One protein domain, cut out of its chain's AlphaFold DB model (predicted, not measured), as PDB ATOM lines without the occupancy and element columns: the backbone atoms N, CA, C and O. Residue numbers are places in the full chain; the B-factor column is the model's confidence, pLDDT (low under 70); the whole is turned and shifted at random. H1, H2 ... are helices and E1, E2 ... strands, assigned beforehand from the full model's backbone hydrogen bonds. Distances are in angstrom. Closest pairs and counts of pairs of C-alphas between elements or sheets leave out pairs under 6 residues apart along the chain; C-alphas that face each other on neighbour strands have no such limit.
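This is residues 49 to 180 of the 180 residues of an uncharacterized protein of Malaciobacter pacificus (UniProt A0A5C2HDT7). Two four-stranded antiparallel sheets make the body: the twisted sheet E3-E2-E1-E7 has H1 over one face and the small antiparallel hairpin E5-E6 on its other side, and the second sheet, E4-E8-E9-E10, is set past its E7 edge. H2 begins over the face of the second sheet that is turned away from the first, and residues 171 to 180 stick out as an arm. The printed part has 132 residues, with two named helices and ten named strands in the order H1, E1 to E10, H2; the class is mixed, helices and strands. It is compact, with a radius of gyration of the C-alphas of 15.7 A, yet elongated, spanning 51 by 31 by 22 A.

Start at H1, residues 49 to 56, which is on the sheet of E3, residues 81 to 88, E2, residues 74 to 78, E1, residues 62 to 68, and E7, residues 122 to 129, at a height over the sheet of 9.2 A. It lies over E1, where the closest C-alphas, of Leu 53 and Leu 63, are 7.6 A apart. Next comes the meander E1 E2 E3, each strand the antiparallel neighbour of the one before; look for N 66 and O 75 at 2.9 A and N 83 and O 76 at 2.8 A, within hydrogen-bond range. E3 bends by 82 degrees at residue 85. E7 is the antiparallel neighbour of E1, with N 65 and O 126 at 2.8 A. At E4, residues 97 to 100, Val 98 has its C-alpha 7.0 A from that of Phe 124, the closest pair of E4 and E7. E5, residues 113 to 115, and E6, residues 118 to 120, form a hairpin, with N 113 and O 120 at 2.9 A; E6 runs on into E7 at 91 degrees. E8, residues 137 to 140, E9, residues 146 to 149, and E10, residues 157 to 159, are a second meander, with N 139 and O 147 at 2.8 A and N 148 and O 157 at 2.8 A; E4 is beside E8, with N 99 and O 138 at 2.8 A. H2, residues 162 to 178, is on this sheet in two layers, helix on one face, at a height of 12.2 A; it runs along the strands, at 19 degrees to E9 on the local plane, and the closest C-alphas, of Val 146 and Leu 162, are 5.9 A apart. In H1 and H2 every O i to N i+4 pair is within hydrogen-bond range.

Find C-alpha 49 at (26.652, 91.346, 41.158), where H1 begins. E1 is 18.4 A long, E3 16.5 A and E7 18.8 A, from C-alpha 122 at (30.614, 107.783, 45.055). H2 runs 24.9 A to C-alpha 178 at (28.104, 79.996, 72.990).

The C-alphas farthest apart, of Asp 117 and Asp 178, are 52.8 A apart. The printed part has no cut, and the long link is E4 to E5, residues 101 to 112. Mean pLDDT of the printed part is 90.7; residues 176 to 180 are under 70.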
ATOM      1  N   LEU A  49      25.537  90.421  41.362       95.00
ATOM      2  CA  LEU A  49      26.652  91.346  41.158       95.00
ATOM      3  C   LEU A  49      28.016  90.643  41.199       95.00
ATOM      4  O   LEU A  49      28.772  90.717  40.234       95.00
ATOM      5  N   LYS A  50      28.300  89.880  42.264       94.88
ATOM      6  CA  LYS A  50      29.576  89.158  42.425       94.88
ATOM      7  C   LYS A  50      29.842  88.204  41.262       94.88
ATOM      8  O   LYS A  50      30.888  88.268  40.624       94.88
ATOM      9  N   SER A  51      28.884  87.323  40.973       94.31
ATOM     10  CA  SER A  51      29.005  86.351  39.881       94.31
ATOM     11  C   SER A  51      29.100  87.025  38.518       94.31
ATOM     12  O   SER A  51      29.868  86.583  37.672       94.31
ATOM     13  N   PHE A  52      28.348  88.104  38.301       93.81
ATOM     14  CA  PHE A  52      28.377  88.852  37.053       93.81
ATOM     15  C   PHE A  52      29.768  89.440  36.809       93.81
ATOM     16  O   PHE A  52      30.304  89.289  35.713       93.81
ATOM     17  N   LEU A  53      30.366  90.062  37.825       94.44
ATOM     18  CA  LEU A  53      31.695  90.656  37.724       94.44
ATOM     19  C   LEU A  53      32.762  89.588  37.438       94.44
ATOM     20  O   LEU A  53      33.480  89.694  36.447       94.44
ATOM     21  N   LEU A  54      32.789  88.509  38.224       94.00
ATOM     22  CA  LEU A  54      33.767  87.424  38.066       94.00
ATOM     23  C   LEU A  54      33.661  86.677  36.729       94.00
ATOM     24  O   LEU A  54      34.662  86.201  36.205       94.00
ATOM     25  N   ASN A  55      32.457  86.561  36.164       93.44
ATOM     26  CA  ASN A  55      32.235  85.819  34.920       93.44
ATOM     27  C   ASN A  55      32.492  86.645  33.649       93.44
ATOM     28  O   ASN A  55      32.473  86.084  32.549       93.44
ATOM     29  N   ASN A  56      32.635  87.970  33.766       92.38
ATOM     30  CA  ASN A  56      32.746  88.864  32.610       92.38
ATOM     31  C   ASN A  56      34.025  89.710  32.595       92.38
ATOM     32  O   ASN A  56      34.308  90.303  31.555       92.38
ATOM     33  N   TYR A  57      34.795  89.749  33.686       93.38
ATOM     34  CA  TYR A  57      36.015  90.548  33.777       93.38
ATOM     35  C   TYR A  57      37.164  89.760  34.398       93.38
ATOM     36  O   TYR A  57      37.005  89.091  35.417       93.38
ATOM     37  N   GLU A  58      38.336  89.887  33.786       93.25
ATOM     38  CA  GLU A  58      39.608  89.444  34.350       93.25
ATOM     39  C   GLU A  58      40.296  90.640  35.018       93.25
ATOM     40  O   GLU A  58      40.208  91.764  34.522       93.25
ATOM     41  N   PHE A  59      40.971  90.405  36.140       95.88
ATOM     42  CA  PHE A  59      41.645  91.435  36.933       95.88
ATOM     43  C   PHE A  59      42.844  90.827  37.671       95.88
ATOM     44  O   PHE A  59      42.898  89.611  37.872       95.88
ATOM     45  N   GLN A  60      43.818  91.652  38.065       94.69
ATOM     46  CA  GLN A  60      45.026  91.185  38.760       94.69
ATOM     47  C   GLN A  60      45.053  91.546  40.245       94.69
ATOM     48  O   GLN A  60      45.583  90.785  41.056       94.69
ATOM     49  N   LYS A  61      44.528  92.717  40.604       96.12
ATOM     50  CA  LYS A  61      44.573  93.293  41.951       96.12
ATOM     51  C   LYS A  61      43.179  93.480  42.518       96.12
ATOM     52  O   LYS A  61      42.898  92.965  43.598       96.12
ATOM     53  N   GLU A  62      42.334  94.216  41.805       97.38
ATOM     54  CA  GLU A  62      40.996  94.561  42.270       97.38
ATOM     55  C   GLU A  62      40.030  94.728  41.099       97.38
ATOM     56  O   GLU A  62      40.349  95.332  40.075       97.38
ATOM     57  N   LEU A  63      38.823  94.214  41.287       97.50
ATOM     58  CA  LEU A  63      37.671  94.472  40.446       97.50
ATOM     59  C   LEU A  63      36.608  95.161  41.291       97.50
ATOM     60  O   LEU A  63      36.169  94.607  42.299       97.50
ATOM     61  N   SER A  64      36.169  96.342  40.882       97.44
ATOM     62  CA  SER A  64      35.165  97.113  41.608       97.44
ATOM     63  C   SER A  64      33.998  97.529  40.727       97.44
ATOM     64  O   SER A  64      34.132  97.764  39.529       97.44
ATOM     65  N   PHE A  65      32.822  97.592  41.335       97.38
ATOM     66  CA  PHE A  65      31.610  98.144  40.760       97.38
ATOM     67  C   PHE A  65      31.268  99.406  41.535       97.38
ATOM     68  O   PHE A  65      30.919  99.327  42.713       97.38
ATOM     69  N   VAL A  66      31.439 100.550  40.881       97.06
ATOM     70  CA  VAL A  66      31.394 101.879  41.494       97.06
ATOM     71  C   VAL A  66      30.200 102.621  40.926       97.06
ATOM     72  O   VAL A  66      30.090 102.728  39.705       97.06
ATOM     73  N   CYS A  67      29.329 103.137  41.785       96.81
ATOM     74  CA  CYS A  67      28.205 103.975  41.394       96.81
ATOM     75  C   CYS A  67      28.409 105.396  41.900       96.81
ATOM     76  O   CYS A  67      28.724 105.598  43.074       96.81
ATOM     77  N   ILE A  68      28.201 106.359  41.012       96.12
ATOM     78  CA  ILE A  68      28.306 107.783  41.318       96.12
ATOM     79  C   ILE A  68      26.934 108.370  41.645       96.12
ATOM     80  O   ILE A  68      25.910 107.808  41.250       96.12
ATOM     81  N   GLU A  69      26.916 109.488  42.365       93.69
ATOM     82  CA  GLU A  69      25.681 110.199  42.717       93.69
ATOM     83  C   GLU A  69      24.915 110.669  41.466       93.69
ATOM     84  O   GLU A  69      23.686 110.598  41.430       93.69
ATOM     85  N   ASP A  70      25.635 111.043  40.402       88.50
ATOM     86  CA  ASP A  70      25.056 111.480  39.128       88.50
ATOM     87  C   ASP A  70      24.235 110.363  38.450       88.50
ATOM     88  O   ASP A  70      24.766 109.392  37.887       88.50
ATOM     89  N   ASP A  71      22.907 110.514  38.488       89.00
ATOM     90  CA  ASP A  71      21.906 109.601  37.911       89.00
ATOM     91  C   ASP A  71      22.059 108.128  38.353       89.00
ATOM     92  O   ASP A  71      21.643 107.199  37.648       89.00
ATOM     93  N   PHE A  72      22.706 107.897  39.502       93.62
ATOM     94  CA  PHE A  72      23.046 106.566  40.019       93.62
ATOM     95  C   PHE A  72      23.696 105.667  38.962       93.62
ATOM     96  O   PHE A  72      23.391 104.472  38.835       93.62
ATOM     97  N   THR A  73      24.565 106.274  38.154       94.50
ATOM     98  CA  THR A  73      25.293 105.574  37.105       94.50
ATOM     99  C   THR A  73      26.404 104.740  37.721       94.50
ATOM    100  O   THR A  73      27.199 105.241  38.511       94.50
ATOM    101  N   CYS A  74      26.509 103.480  37.310       95.75
ATOM    102  CA  CYS A  74      27.557 102.579  37.755       95.75
ATOM    103  C   CYS A  74      28.499 102.165  36.630       95.75
ATOM    104  O   CYS A  74      28.095 101.985  35.475       95.75
ATOM    105  N   PHE A  75      29.751 101.949  37.014       95.38
ATOM    106  CA  PHE A  75      30.857 101.555  36.158       95.38
ATOM    107  C   PHE A  75      31.595 100.371  36.771       95.38
ATOM    108  O   PHE A  75      31.568 100.149  37.983       95.38
ATOM    109  N   VAL A  76      32.307  99.628  35.927       96.12
ATOM    110  CA  VAL A  76      33.288  98.643  36.388       96.12
ATOM    111  C   VAL A  76      34.670  99.273  36.377       96.12
ATOM    112  O   VAL A  76      35.092  99.807  35.358       96.12
ATOM    113  N   LYS A  77      35.384  99.180  37.493       96.06
ATOM    114  CA  LYS A  77      36.785  99.565  37.650       96.06
ATOM    115  C   LYS A  77      37.628  98.294  37.735       96.06
ATOM    116  O   LYS A  77      37.351  97.424  38.554       96.06
ATOM    117  N   ILE A  78      38.625  98.163  36.869       96.44
ATOM    118  CA  ILE A  78      39.532  97.012  36.803       96.44
ATOM    119  C   ILE A  78      40.935  97.530  37.083       96.44
ATOM    120  O   ILE A  78      41.442  98.347  36.320       96.44
ATOM    121  N   ASP A  79      41.550  97.071  38.171       95.00
ATOM    122  CA  ASP A  79      42.908  97.450  38.570       95.00
ATOM    123  C   ASP A  79      43.125  98.979  38.566       95.00
ATOM    124  O   ASP A  79      44.076  99.490  37.974       95.00
ATOM    125  N   ASP A  80      42.204  99.697  39.222       92.88
ATOM    126  CA  ASP A  80      42.119 101.166  39.326       92.88
ATOM    127  C   ASP A  80      41.784 101.928  38.032       92.88
ATOM    128  O   ASP A  80      41.780 103.159  38.016       92.88
ATOM    129  N   ILE A  81      41.430 101.224  36.954       93.62
ATOM    130  CA  ILE A  81      41.063 101.831  35.671       93.62
ATOM    131  C   ILE A  81      39.567 101.635  35.409       93.62
ATOM    132  O   ILE A  81      39.069 100.510  35.381       93.62
ATOM    133  N   ILE A  82      38.838 102.731  35.183       93.94
ATOM    134  CA  ILE A  82      37.420 102.683  34.802       93.94
ATOM    135  C   ILE A  82      37.264 102.084  33.401       93.94
ATOM    136  O   ILE A  82      37.876 102.532  32.433       93.94
ATOM    137  N   ASN A  83      36.393 101.086  33.280       90.56
ATOM    138  CA  ASN A  83      35.955 100.527  32.013       90.56
ATOM    139  C   ASN A  83      34.735 101.297  31.491       90.56
ATOM    140  O   ASN A  83      33.588 100.922  31.735       90.56
ATOM    141  N   GLU A  84      34.989 102.350  30.719       78.62
ATOM    142  CA  GLU A  84      33.952 103.195  30.107       78.62
ATOM    143  C   GLU A  84      33.006 102.431  29.161       78.62
ATOM    144  O   GLU A  84      31.879 102.861  28.919       78.62
ATOM    145  N   GLY A  85      33.433 101.274  28.641       79.81
ATOM    146  CA  GLY A  85      32.613 100.424  27.777       79.81
ATOM    147  C   GLY A  85      31.449  99.744  28.503       79.81
ATOM    148  O   GLY A  85      30.536  99.230  27.849       79.81
ATOM    149  N   MET A  86      31.458  99.735  29.840       84.00
ATOM    150  CA  MET A  86      30.357  99.243  30.655       84.00
ATOM    151  C   MET A  86      29.840 100.343  31.580       84.00
ATOM    152  O   MET A  86      30.412 100.630  32.629       84.00
ATOM    153  N   LYS A  87      28.715 100.921  31.161       89.81
ATOM    154  CA  LYS A  87      27.941 101.915  31.897       89.81
ATOM    155  C   LYS A  87      26.550 101.351  32.163       89.81
ATOM    156  O   LYS A  87      25.893 100.873  31.235       89.81
ATOM    157  N   ILE A  88      26.103 101.409  33.411       91.06
ATOM    158  CA  ILE A  88      24.733 101.061  33.797       91.06
ATOM    159  C   ILE A  88      24.109 102.285  34.439       91.06
ATOM    160  O   ILE A  88      24.499 102.691  35.524       91.06
ATOM    161  N   GLU A  89      23.150 102.876  33.748       92.62
ATOM    162  CA  GLU A  89      22.433 104.056  34.222       92.62
ATOM    163  C   GLU A  89      21.287 103.640  35.146       92.62
ATOM    164  O   GLU A  89      20.652 102.606  34.905       92.62
ATOM    165  N   ASN A  90      20.995 104.461  36.162       91.38
ATOM    166  CA  ASN A  90      19.890 104.249  37.099       91.38
ATOM    167  C   ASN A  90      19.902 102.844  37.729       91.38
ATOM    168  O   ASN A  90      18.879 102.150  37.751       91.38
ATOM    169  N   PHE A  91      21.070 102.377  38.186       93.44
ATOM    170  CA  PHE A  91      21.156 101.074  38.856       93.44
ATOM    171  C   PHE A  91      20.346 101.075  40.158       93.44
ATOM    172  O   PHE A  91      19.664 100.096  40.468       93.44
ATOM    173  N   PHE A  92      20.387 102.198  40.873       93.56
ATOM    174  CA  PHE A  92      19.491 102.504  41.979       93.56
ATOM    175  C   PHE A  92      18.395 103.474  41.524       93.56
ATOM    176  O   PHE A  92      18.604 104.281  40.622       93.56
ATOM    177  N   SER A  93      17.211 103.389  42.133       90.69
ATOM    178  CA  SER A  93      16.143 104.376  41.914       90.69
ATOM    179  C   SER A  93      16.247 105.574  42.857       90.69
ATOM    180  O   SER A  93      15.682 106.623  42.576       90.69
ATOM    181  N   GLU A  94      16.909 105.385  43.996       92.44
ATOM    182  CA  GLU A  94      17.087 106.353  45.074       92.44
ATOM    183  C   GLU A  94      18.494 106.196  45.648       92.44
ATOM    184  O   GLU A  94      19.130 105.159  45.447       92.44
ATOM    185  N   MET A  95      18.967 107.216  46.362       94.19
ATOM    186  CA  MET A  95      20.303 107.205  46.945       94.19
ATOM    187  C   MET A  95      20.400 106.085  47.990       94.19
ATOM    188  O   MET A  95      19.668 106.122  48.985       94.19
ATOM    189  N   PRO A  96      21.267 105.080  47.778       95.88
ATOM    190  CA  PRO A  96      21.443 104.018  48.750       95.88
ATOM    191  C   PRO A  96      22.186 104.531  49.984       95.88
ATOM    192  O   PRO A  96      22.997 105.452  49.902       95.88
ATOM    193  N   GLU A  97      21.971 103.871  51.116       96.31
ATOM    194  CA  GLU A  97      22.779 104.074  52.314       96.31
ATOM    195  C   GLU A  97      23.621 102.829  52.576       96.31
ATOM    196  O   GLU A  97      23.105 101.713  52.674       96.31
ATOM    197  N   VAL A  98      24.938 103.013  52.672       96.88
ATOM    198  CA  VAL A  98      25.881 101.924  52.929       96.88
ATOM    199  C   VAL A  98      26.416 102.054  54.342       96.88
ATOM    200  O   VAL A  98      26.887 103.114  54.745       96.88
ATOM    201  N   TYR A  99      26.366 100.954  55.078       95.81
ATOM    202  CA  TYR A  99      26.825 100.847  56.451       95.81
ATOM    203  C   TYR A  99      27.938  99.808  56.561       95.81
ATOM    204  O   TYR A  99      27.971  98.817  55.823       95.81
ATOM    205  N   GLU A 100      28.851 100.016  57.505       94.44
ATOM    206  CA  GLU A 100      29.871  99.034  57.850       94.44
ATOM    207  C   GLU A 100      29.231  97.697  58.260       94.44
ATOM    208  O   GLU A 100      28.124  97.646  58.798       94.44
ATOM    209  N   TYR A 101      29.949  96.594  58.042       90.56
ATOM    210  CA  TYR A 101      29.521  95.247  58.436       90.56
ATOM    211  C   TYR A 101      29.647  95.034  59.955       90.56
ATOM    212  O   TYR A 101      30.453  94.244  60.445       90.56
ATOM    213  N   ASN A 102      28.887  95.804  60.728       86.31
ATOM    214  CA  ASN A 102      28.812  95.713  62.176       86.31
ATOM    215  C   ASN A 102      27.453  96.223  62.681       86.31
ATOM    216  O   ASN A 102      26.587  96.633  61.915       86.31
ATOM    217  N   LYS A 103      27.262  96.175  63.999       84.50
ATOM    218  CA  LYS A 103      26.003  96.548  64.661       84.50
ATOM    219  C   LYS A 103      25.856  98.038  64.989       84.50
ATOM    220  O   LYS A 103      24.877  98.411  65.618       84.50
ATOM    221  N   ASN A 104      26.844  98.866  64.657       86.50
ATOM    222  CA  ASN A 104      26.927 100.244  65.144       86.50
ATOM    223  C   ASN A 104      26.313 101.267  64.176       86.50
ATOM    224  O   ASN A 104      26.435 102.461  64.437       86.50
ATOM    225  N   GLU A 105      25.703 100.819  63.071       89.00
ATOM    226  CA  GLU A 105      25.062 101.688  62.066       89.00
ATOM    227  C   GLU A 105      25.994 102.798  61.543       89.00
ATOM    228  O   GLU A 105      25.574 103.910  61.224       89.00
ATOM    229  N   ILE A 106      27.293 102.500  61.443       93.38
ATOM    230  CA  ILE A 106      28.286 103.452  60.945       93.38
ATOM    231  C   ILE A 106      28.157 103.520  59.426       93.38
ATOM    232  O   ILE A 106      28.349 102.510  58.750       93.38
ATOM    233  N   ARG A 107      27.823 104.699  58.896       95.12
ATOM    234  CA  ARG A 107      27.764 104.935  57.448       95.12
ATOM    235  C   ARG A 107      29.162 104.917  56.848       95.12
ATOM    236  O   ARG A 107      30.090 105.491  57.411       95.12
ATOM    237  N   VAL A 108      29.286 104.268  55.698       96.31
ATOM    238  CA  VAL A 108      30.516 104.246  54.913       96.31
ATOM    239  C   VAL A 108      30.607 105.543  54.123       96.31
ATOM    240  O   VAL A 108      29.692 105.887  53.376       96.31
ATOM    241  N   GLU A 109      31.724 106.243  54.281       94.94
ATOM    242  CA  GLU A 109      32.112 107.349  53.409       94.94
ATOM    243  C   GLU A 109      33.005 106.795  52.294       94.94
ATOM    244  O   GLU A 109      33.928 106.018  52.553       94.94
ATOM    245  N   PHE A 110      32.706 107.165  51.050       95.81
ATOM    246  CA  PHE A 110      33.482 106.754  49.886       95.81
ATOM    247  C   PHE A 110      34.352 107.904  49.392       95.81
ATOM    248  O   PHE A 110      33.947 109.065  49.431       95.81
ATOM    249  N   ASP A 111      35.534 107.565  48.886       94.50
ATOM    250  CA  ASP A 111      36.373 108.521  48.174       94.50
ATOM    251  C   ASP A 111      35.767 108.848  46.798       94.50
ATOM    252  O   ASP A 111      35.165 107.987  46.146       94.50
ATOM    253  N   GLU A 112      35.978 110.079  46.326       95.44
ATOM    254  CA  GLU A 112      35.622 110.486  44.963       95.44
ATOM    255  C   GLU A 112      36.307 109.594  43.916       95.44
ATOM    256  O   GLU A 112      37.464 109.176  44.059       95.44
ATOM    257  N   VAL A 113      35.621 109.372  42.795       94.38
ATOM    258  CA  VAL A 113      36.172 108.656  41.643       94.38
ATOM    259  C   VAL A 113      36.335 109.592  40.455       94.38
ATOM    260  O   VAL A 113      35.465 110.401  40.140       94.38
ATOM    261  N   LYS A 114      37.466 109.468  39.756       93.25
ATOM    262  CA  LYS A 114      37.752 110.256  38.557       93.25
ATOM    263  C   LYS A 114      37.283 109.517  37.301       93.25
ATOM    264  O   LYS A 114      37.806 108.449  36.984       93.25
ATOM    265  N   ILE A 115      36.343 110.103  36.562       90.44
ATOM    266  CA  ILE A 115      35.771 109.569  35.316       90.44
ATOM    267  C   ILE A 115      35.832 110.676  34.259       90.44
ATOM    268  O   ILE A 115      35.376 111.787  34.503       90.44
ATOM    269  N   ASN A 116      36.412 110.409  33.083       88.44
ATOM    270  CA  ASN A 116      36.542 111.401  31.998       88.44
ATOM    271  C   ASN A 116      37.152 112.746  32.438       88.44
ATOM    272  O   ASN A 116      36.694 113.815  32.043       88.44
ATOM    273  N   ASP A 117      38.180 112.689  33.281       88.81
ATOM    274  CA  ASP A 117      38.833 113.858  33.876       88.81
ATOM    275  C   ASP A 117      38.003 114.706  34.856       88.81
ATOM    276  O   ASP A 117      38.472 115.753  35.303       88.81
ATOM    277  N   ILE A 118      36.834 114.217  35.265       91.94
ATOM    278  CA  ILE A 118      35.941 114.857  36.232       91.94
ATOM    279  C   ILE A 118      35.871 113.983  37.488       91.94
ATOM    280  O   ILE A 118      35.848 112.757  37.396       91.94
ATOM    281  N   ASN A 119      35.890 114.607  38.666       95.25
ATOM    282  CA  ASN A 119      35.665 113.904  39.924       95.25
ATOM    283  C   ASN A 119      34.167 113.795  40.192       95.25
ATOM    284  O   ASN A 119      33.438 114.768  40.003       95.25
ATOM    285  N   HIS A 120      33.743 112.626  40.654       96.00
ATOM    286  CA  HIS A 120      32.362 112.333  40.998       96.00
ATOM    287  C   HIS A 120      32.288 111.723  42.395       96.00
ATOM    288  O   HIS A 120      33.102 110.860  42.744       96.00
ATOM    289  N   ASP A 121      31.273 112.131  43.150       97.06
ATOM    290  CA  ASP A 121      30.954 111.554  44.449       97.06
ATOM    291  C   ASP A 121      30.436 110.123  44.279       97.06
ATOM    292  O   ASP A 121      29.593 109.835  43.422       97.06
ATOM    293  N   VAL A 122      30.970 109.204  45.084       97.12
ATOM    294  CA  VAL A 122      30.614 107.783  45.055       97.12
ATOM    295  C   VAL A 122      29.548 107.506  46.108       97.12
ATOM    296  O   VAL A 122      29.711 107.833  47.279       97.12
ATOM    297  N   VAL A 123      28.466 106.843  45.699       97.00
ATOM    298  CA  VAL A 123      27.353 106.462  46.592       97.00
ATOM    299  C   VAL A 123      27.334 104.970  46.912       97.00
ATOM    300  O   VAL A 123      26.672 104.534  47.850       97.00
ATOM    301  N   PHE A 124      28.044 104.163  46.123       97.69
ATOM    302  CA  PHE A 124      28.144 102.726  46.330       97.69
ATOM    303  C   PHE A 124      29.402 102.165  45.673       97.69
ATOM    304  O   PHE A 124      29.682 102.452  44.509       97.69
ATOM    305  N   GLU A 125      30.115 101.294  46.386       97.62
ATOM    306  CA  GLU A 125      31.250 100.564  45.833       97.62
ATOM    307  C   GLU A 125      31.279  99.112  46.329       97.62
ATOM    308  O   GLU A 125      31.408  98.829  47.523       97.62
ATOM    309  N   PHE A 126      31.205  98.169  45.390       97.69
ATOM    310  CA  PHE A 126      31.426  96.747  45.644       97.69
ATOM    311  C   PHE A 126      32.789  96.338  45.085       97.69
ATOM    312  O   PHE A 126      33.019  96.470  43.886       97.69
ATOM    313  N   LYS A 127      33.683  95.831  45.934       97.44
ATOM    314  CA  LYS A 127      35.065  95.455  45.598       97.44
ATOM    315  C   LYS A 127      35.240  93.952  45.657       97.44
ATOM    316  O   LYS A 127      34.696  93.309  46.550       97.44
ATOM    317  N   ILE A 128      36.059  93.413  44.765       97.88
ATOM    318  CA  ILE A 128      36.605  92.060  44.807       97.88
ATOM    319  C   ILE A 128      38.123  92.174  44.690       97.88
ATOM    320  O   ILE A 128      38.628  92.696  43.698       97.88
ATOM    321  N   ASN A 129      38.857  91.674  45.680       96.94
ATOM    322  CA  ASN A 129      40.318  91.663  45.638       96.94
ATOM    323  C   ASN A 129      40.872  90.430  44.897       96.94
ATOM    324  O   ASN A 129      40.133  89.524  44.511       96.94
ATOM    325  N   ASN A 130      42.190  90.372  44.722       95.75
ATOM    326  CA  ASN A 130      42.904  89.268  44.070       95.75
ATOM    327  C   ASN A 130      42.745  87.889  44.748       95.75
ATOM    328  O   ASN A 130      42.944  86.867  44.094       95.75
ATOM    329  N   ASP A 131      42.349  87.850  46.021       95.31
ATOM    330  CA  ASP A 131      41.967  86.630  46.744       95.31
ATOM    331  C   ASP A 131      40.486  86.254  46.528       95.31
ATOM    332  O   ASP A 131      39.967  85.353  47.191       95.31
ATOM    333  N   TYR A 132      39.785  86.946  45.624       93.19
ATOM    334  CA  TYR A 132      38.354  86.804  45.338       93.19
ATOM    335  C   TYR A 132      37.433  87.112  46.532       93.19
ATOM    336  O   TYR A 132      36.254  86.738  46.536       93.19
ATOM    337  N   LYS A 133      37.954  87.813  47.545       95.06
ATOM    338  CA  LYS A 133      37.184  88.291  48.696       95.06
ATOM    339  C   LYS A 133      36.519  89.612  48.360       95.06
ATOM    340  O   LYS A 133      37.117  90.461  47.701       95.06
ATOM    341  N   THR A 134      35.293  89.774  48.836       96.44
ATOM    342  CA  THR A 134      34.528  91.002  48.652       96.44
ATOM    343  C   THR A 134      34.670  91.906  49.865       96.44
ATOM    344  O   THR A 134      34.878  91.414  50.978       96.44
ATOM    345  N   ASN A 135      34.492  93.215  49.690       95.38
ATOM    346  CA  ASN A 135      34.167  94.044  50.848       95.38
ATOM    347  C   ASN A 135      32.835  93.578  51.465       95.38
ATOM    348  O   ASN A 135      31.974  93.001  50.792       95.38
ATOM    349  N   GLU A 136      32.712  93.774  52.772       94.94
ATOM    350  CA  GLU A 136      31.544  93.380  53.554       94.94
ATOM    351  C   GLU A 136      30.864  94.648  54.051       94.94
ATOM    352  O   GLU A 136      31.533  95.557  54.546       94.94
ATOM    353  N   PHE A 137      29.549  94.727  53.883       95.56
ATOM    354  CA  PHE A 137      28.765  95.911  54.224       95.56
ATOM    355  C   PHE A 137      27.274  95.575  54.270       95.56
ATOM    356  O   PHE A 137      26.829  94.517  53.807       95.56
ATOM    357  N   ILE A 138      26.498  96.505  54.816       95.81
ATOM    358  CA  ILE A 138      25.039  96.482  54.802       95.81
ATOM    359  C   ILE A 138      24.580  97.609  53.877       95.81
ATOM    360  O   ILE A 138      25.027  98.742  54.005       95.81
ATOM    361  N   LEU A 139      23.721  97.290  52.918       96.38
ATOM    362  CA  LEU A 139      23.198  98.220  51.927       96.38
ATOM    363  C   LEU A 139      21.699  98.381  52.137       96.38
ATOM    364  O   LEU A 139      20.946  97.436  51.901       96.38
ATOM    365  N   ASP A 140      21.270  99.574  52.519       95.62
ATOM    366  CA  ASP A 140      19.867  99.960  52.514       95.62
ATOM    367  C   ASP A 140      19.525 100.639  51.184       95.62
ATOM    368  O   ASP A 140      20.144 101.622  50.777       95.62
ATOM    369  N   THR A 141      18.550 100.075  50.476       92.81
ATOM    370  CA  THR A 141      18.081 100.595  49.184       92.81
ATOM    371  C   THR A 141      16.847 101.490  49.315       92.81
ATOM    372  O   THR A 141      16.237 101.809  48.292       92.81
ATOM    373  N   GLN A 142      16.463 101.853  50.547       87.56
ATOM    374  CA  GLN A 142      15.278 102.621  50.955       87.56
ATOM    375  C   GLN A 142      13.949 101.907  50.659       87.56
ATOM    376  O   GLN A 142      13.149 101.646  51.554       87.56
ATOM    377  N   ASN A 143      13.719 101.520  49.402       80.50
ATOM    378  CA  ASN A 143      12.446 100.967  48.933       80.50
ATOM    379  C   ASN A 143      12.476  99.466  48.619       80.50
ATOM    380  O   ASN A 143      11.420  98.833  48.561       80.50
ATOM    381  N   PHE A 144      13.651  98.879  48.364       80.62
ATOM    382  CA  PHE A 144      13.762  97.483  47.913       80.62
ATOM    383  C   PHE A 144      14.283  96.534  48.995       80.62
ATOM    384  O   PHE A 144      14.462  95.344  48.716       80.62
ATOM    385  N   GLY A 145      14.447  97.033  50.220       91.19
ATOM    386  CA  GLY A 145      14.925  96.301  51.388       91.19
ATOM    387  C   GLY A 145      16.422  96.471  51.632       91.19
ATOM    388  O   GLY A 145      17.116  97.226  50.943       91.19
ATOM    389  N   VAL A 146      16.910  95.723  52.614       95.12
ATOM    390  CA  VAL A 146      18.290  95.789  53.093       95.12
ATOM    391  C   VAL A 146      19.059  94.547  52.671       95.12
ATOM    392  O   VAL A 146      18.606  93.416  52.847       95.12
ATOM    393  N   TYR A 147      20.240  94.753  52.103       95.31
ATOM    394  CA  TYR A 147      21.101  93.717  51.557       95.31
ATOM    395  C   TYR A 147      22.395  93.635  52.359       95.31
ATOM    396  O   TYR A 147      23.150  94.597  52.447       95.31
ATOM    397  N   VAL A 148      22.688  92.462  52.908       94.75
ATOM    398  CA  VAL A 148      23.922  92.197  53.649       94.75
ATOM    399  C   VAL A 148      24.890  91.446  52.746       94.75
ATOM    400  O   VAL A 148      24.649  90.288  52.379       94.75
ATOM    401  N   PHE A 149      25.985  92.113  52.391       94.94
ATOM    402  CA  PHE A 149      27.065  91.567  51.578       94.94
ATOM    403  C   PHE A 149      28.189  91.055  52.472       94.94
ATOM    404  O   PHE A 149      28.639  91.748  53.381       94.94
ATOM    405  N   ASN A 150      28.660  89.839  52.193       91.06
ATOM    406  CA  ASN A 150      29.843  89.274  52.829       91.06
ATOM    407  C   ASN A 150      30.662  88.452  51.831       91.06
ATOM    408  O   ASN A 150      30.169  88.056  50.771       91.06
ATOM    409  N   SER A 151      31.908  88.155  52.193       90.62
ATOM    410  CA  SER A 151      32.822  87.423  51.313       90.62
ATOM    411  C   SER A 151      32.422  85.959  51.082       90.62
ATOM    412  O   SER A 151      32.775  85.377  50.050       90.62
ATOM    413  N   ILE A 152      31.694  85.358  52.027       86.88
ATOM    414  CA  ILE A 152      31.386  83.920  52.068       86.88
ATOM    415  C   ILE A 152      30.326  83.549  51.026       86.88
ATOM    416  O   ILE A 152      30.445  82.525  50.351       86.88
ATOM    417  N   TYR A 153      29.280  84.363  50.890       87.25
ATOM    418  CA  TYR A 153      28.161  84.064  50.007       87.25
ATOM    419  C   TYR A 153      28.348  84.683  48.619       87.25
ATOM    420  O   TYR A 153      29.013  85.700  48.426       87.25
ATOM    421  N   ASN A 154      27.747  84.047  47.612       86.69
ATOM    422  CA  ASN A 154      27.699  84.600  46.255       86.69
ATOM    423  C   ASN A 154      26.538  85.569  46.048       86.69
ATOM    424  O   ASN A 154      26.593  86.395  45.140       86.69
ATOM    425  N   LYS A 155      25.501  85.447  46.877       92.94
ATOM    426  CA  LYS A 155      24.330  86.315  46.878       92.94
ATOM    427  C   LYS A 155      24.225  86.996  48.240       92.94
ATOM    428  O   LYS A 155      24.397  86.297  49.244       92.94
ATOM    429  N   PRO A 156      23.934  88.304  48.294       94.31
ATOM    430  CA  PRO A 156      23.660  88.982  49.551       94.31
ATOM    431  C   PRO A 156      22.422  88.387  50.227       94.31
ATOM    432  O   PRO A 156      21.486  87.932  49.561       94.31
ATOM    433  N   LYS A 157      22.408  88.408  51.560       93.50
ATOM    434  CA  LYS A 157      21.183  88.125  52.319       93.50
ATOM    435  C   LYS A 157      20.286  89.355  52.260       93.50
ATOM    436  O   LYS A 157      20.779  90.465  52.427       93.50
ATOM    437  N   LYS A 158      18.991  89.153  52.032       94.69
ATOM    438  CA  LYS A 158      18.000  90.226  51.970       94.69
ATOM    439  C   LYS A 158      17.127  90.221  53.225       94.69
ATOM    440  O   LYS A 158      16.688  89.154  53.650       94.69
ATOM    441  N   TYR A 159      16.870  91.408  53.752       93.75
ATOM    442  CA  TYR A 159      15.997  91.700  54.885       93.75
ATOM    443  C   TYR A 159      15.010  92.797  54.482       93.75
ATOM    444  O   TYR A 159      15.276  93.547  53.537       93.75
ATOM    445  N   ASP A 160      13.877  92.894  55.175       91.31
ATOM    446  CA  ASP A 160      12.889  93.927  54.842       91.31
ATOM    447  C   ASP A 160      13.308  95.307  55.373       91.31
ATOM    448  O   ASP A 160      13.006  96.310  54.736       91.31
ATOM    449  N   ASP A 161      14.050  95.357  56.485       91.25
ATOM    450  CA  ASP A 161      14.567  96.591  57.079       91.25
ATOM    451  C   ASP A 161      15.947  96.402  57.737       91.25
ATOM    452  O   ASP A 161      16.445  95.280  57.910       91.25
ATOM    453  N   LEU A 162      16.575  97.531  58.078       90.62
ATOM    454  CA  LEU A 162      17.916  97.583  58.655       90.62
ATOM    455  C   LEU A 162      17.965  96.937  60.041       90.62
ATOM    456  O   LEU A 162      18.915  96.221  60.356       90.62
ATOM    457  N   GLN A 163      16.930  97.132  60.854       89.25
ATOM    458  CA  GLN A 163      16.896  96.616  62.215       89.25
ATOM    459  C   GLN A 163      16.892  95.084  62.233       89.25
ATOM    460  O   GLN A 163      17.662  94.481  62.980       89.25
ATOM    461  N   MET A 164      16.125  94.445  61.351       88.69
ATOM    462  CA  MET A 164      16.152  92.992  61.182       88.69
ATOM    463  C   MET A 164      17.526  92.470  60.759       88.69
ATOM    464  O   MET A 164      17.959  91.412  61.230       88.69
ATOM    465  N   ALA A 165      18.231  93.196  59.886       89.06
ATOM    466  CA  ALA A 165      19.591  92.830  59.507       89.06
ATOM    467  C   ALA A 165      20.528  92.873  60.731       89.06
ATOM    468  O   ALA A 165      21.239  91.899  60.991       89.06
ATOM    469  N   LEU A 166      20.481  93.950  61.522       86.56
ATOM    470  CA  LEU A 166      21.318  94.152  62.714       86.56
ATOM    471  C   LEU A 166      21.011  93.159  63.845       86.56
ATOM    472  O   LEU A 166      21.929  92.637  64.481       86.56
ATOM    473  N   GLU A 167      19.738  92.841  64.077       85.19
ATOM    474  CA  GLU A 167      19.333  91.813  65.041       85.19
ATOM    475  C   GLU A 167      19.932  90.452  64.680       85.19
ATOM    476  O   GLU A 167      20.408  89.723  65.555       85.19
ATOM    477  N   LYS A 168      19.982  90.118  63.383       83.12
ATOM    478  CA  LYS A 168      20.594  88.866  62.938       83.12
ATOM    479  C   LYS A 168      22.097  88.829  63.218       83.12
ATOM    480  O   LYS A 168      22.585  87.795  63.665       83.12
ATOM    481  N   PHE A 169      22.812  89.941  63.039       77.94
ATOM    482  CA  PHE A 169      24.221  90.041  63.436       77.94
ATOM    483  C   PHE A 169      24.430  89.785  64.924       77.94
ATOM    484  O   PHE A 169      25.339  89.046  65.299       77.94
ATOM    485  N   TYR A 170      23.582  90.375  65.768       73.56
ATOM    486  CA  TYR A 170      23.655  90.176  67.210       73.56
ATOM    487  C   TYR A 170      23.429  88.708  67.592       73.56
ATOM    488  O   TYR A 170      24.175  88.157  68.400       73.56
ATOM    489  N   LEU A 171      22.430  88.057  66.989       78.69
ATOM    490  CA  LEU A 171      22.149  86.641  67.232       78.69
ATOM    491  C   LEU A 171      23.302  85.737  66.782       78.69
ATOM    492  O   LEU A 171      23.685  84.842  67.530       78.69
ATOM    493  N   ASP A 172      23.874  85.996  65.606       77.62
ATOM    494  CA  ASP A 172      25.003  85.219  65.085       77.62
ATOM    495  C   ASP A 172      26.261  85.408  65.968       77.62
ATOM    496  O   ASP A 172      26.983  84.447  66.226       77.62
ATOM    497  N   GLU A 173      26.501  86.613  66.506       71.06
ATOM    498  CA  GLU A 173      27.596  86.885  67.458       71.06
ATOM    499  C   GLU A 173      27.425  86.093  68.768       71.06
ATOM    500  O   GLU A 173      28.394  85.538  69.296       71.06
ATOM    501  N   VAL A 174      26.197  86.021  69.292       71.50
ATOM    502  CA  VAL A 174      25.877  85.260  70.511       71.50
ATOM    503  C   VAL A 174      26.013  83.753  70.275       71.50
ATOM    504  O   VAL A 174      26.663  83.082  71.071       71.50
ATOM    505  N   GLU A 175      25.481  83.228  69.169       72.00
ATOM    506  CA  GLU A 175      25.552  81.798  68.833       72.00
ATOM    507  C   GLU A 175      27.003  81.318  68.684       72.00
ATOM    508  O   GLU A 175      27.372  80.266  69.204       72.00
ATOM    509  N   VAL A 176      27.854  82.114  68.028       69.81
ATOM    510  CA  VAL A 176      29.282  81.798  67.897       69.81
ATOM    511  C   VAL A 176      29.972  81.814  69.259       69.81
ATOM    512  O   VAL A 176      30.790  80.940  69.527       69.81
ATOM    513  N   ARG A 177      29.648  82.769  70.139       62.62
ATOM    514  CA  ARG A 177      30.227  82.825  71.489       62.62
ATOM    515  C   ARG A 177      29.816  81.653  72.374       62.62
ATOM    516  O   ARG A 177      30.633  81.228  73.178       62.62
ATOM    517  N   ASP A 178      28.595  81.149  72.227       57.41
ATOM    518  CA  ASP A 178      28.104  79.996  72.990       57.41
ATOM    519  C   ASP A 178      28.670  78.656  72.472       57.41
ATOM    520  O   ASP A 178      28.588  77.636  73.160       57.41
ATOM    521  N   ALA A 179      29.261  78.639  71.272       56.19
ATOM    522  CA  ALA A 179      29.867  77.454  70.661       56.19
ATOM    523  C   ALA A 179      31.342  77.205  71.056       56.19
ATOM    524  O   ALA A 179      31.898  76.174  70.660       56.19
ATOM    525  N   PHE A 180      31.970  78.110  71.818       50.06
ATOM    526  CA  PHE A 180      33.364  78.029  72.290       50.06
ATOM    527  C   PHE A 180      33.462  78.097  73.818       50.06
ATOM    528  O   PHE A 180      34.431  77.507  74.354       50.06
TER     529      PHE A 180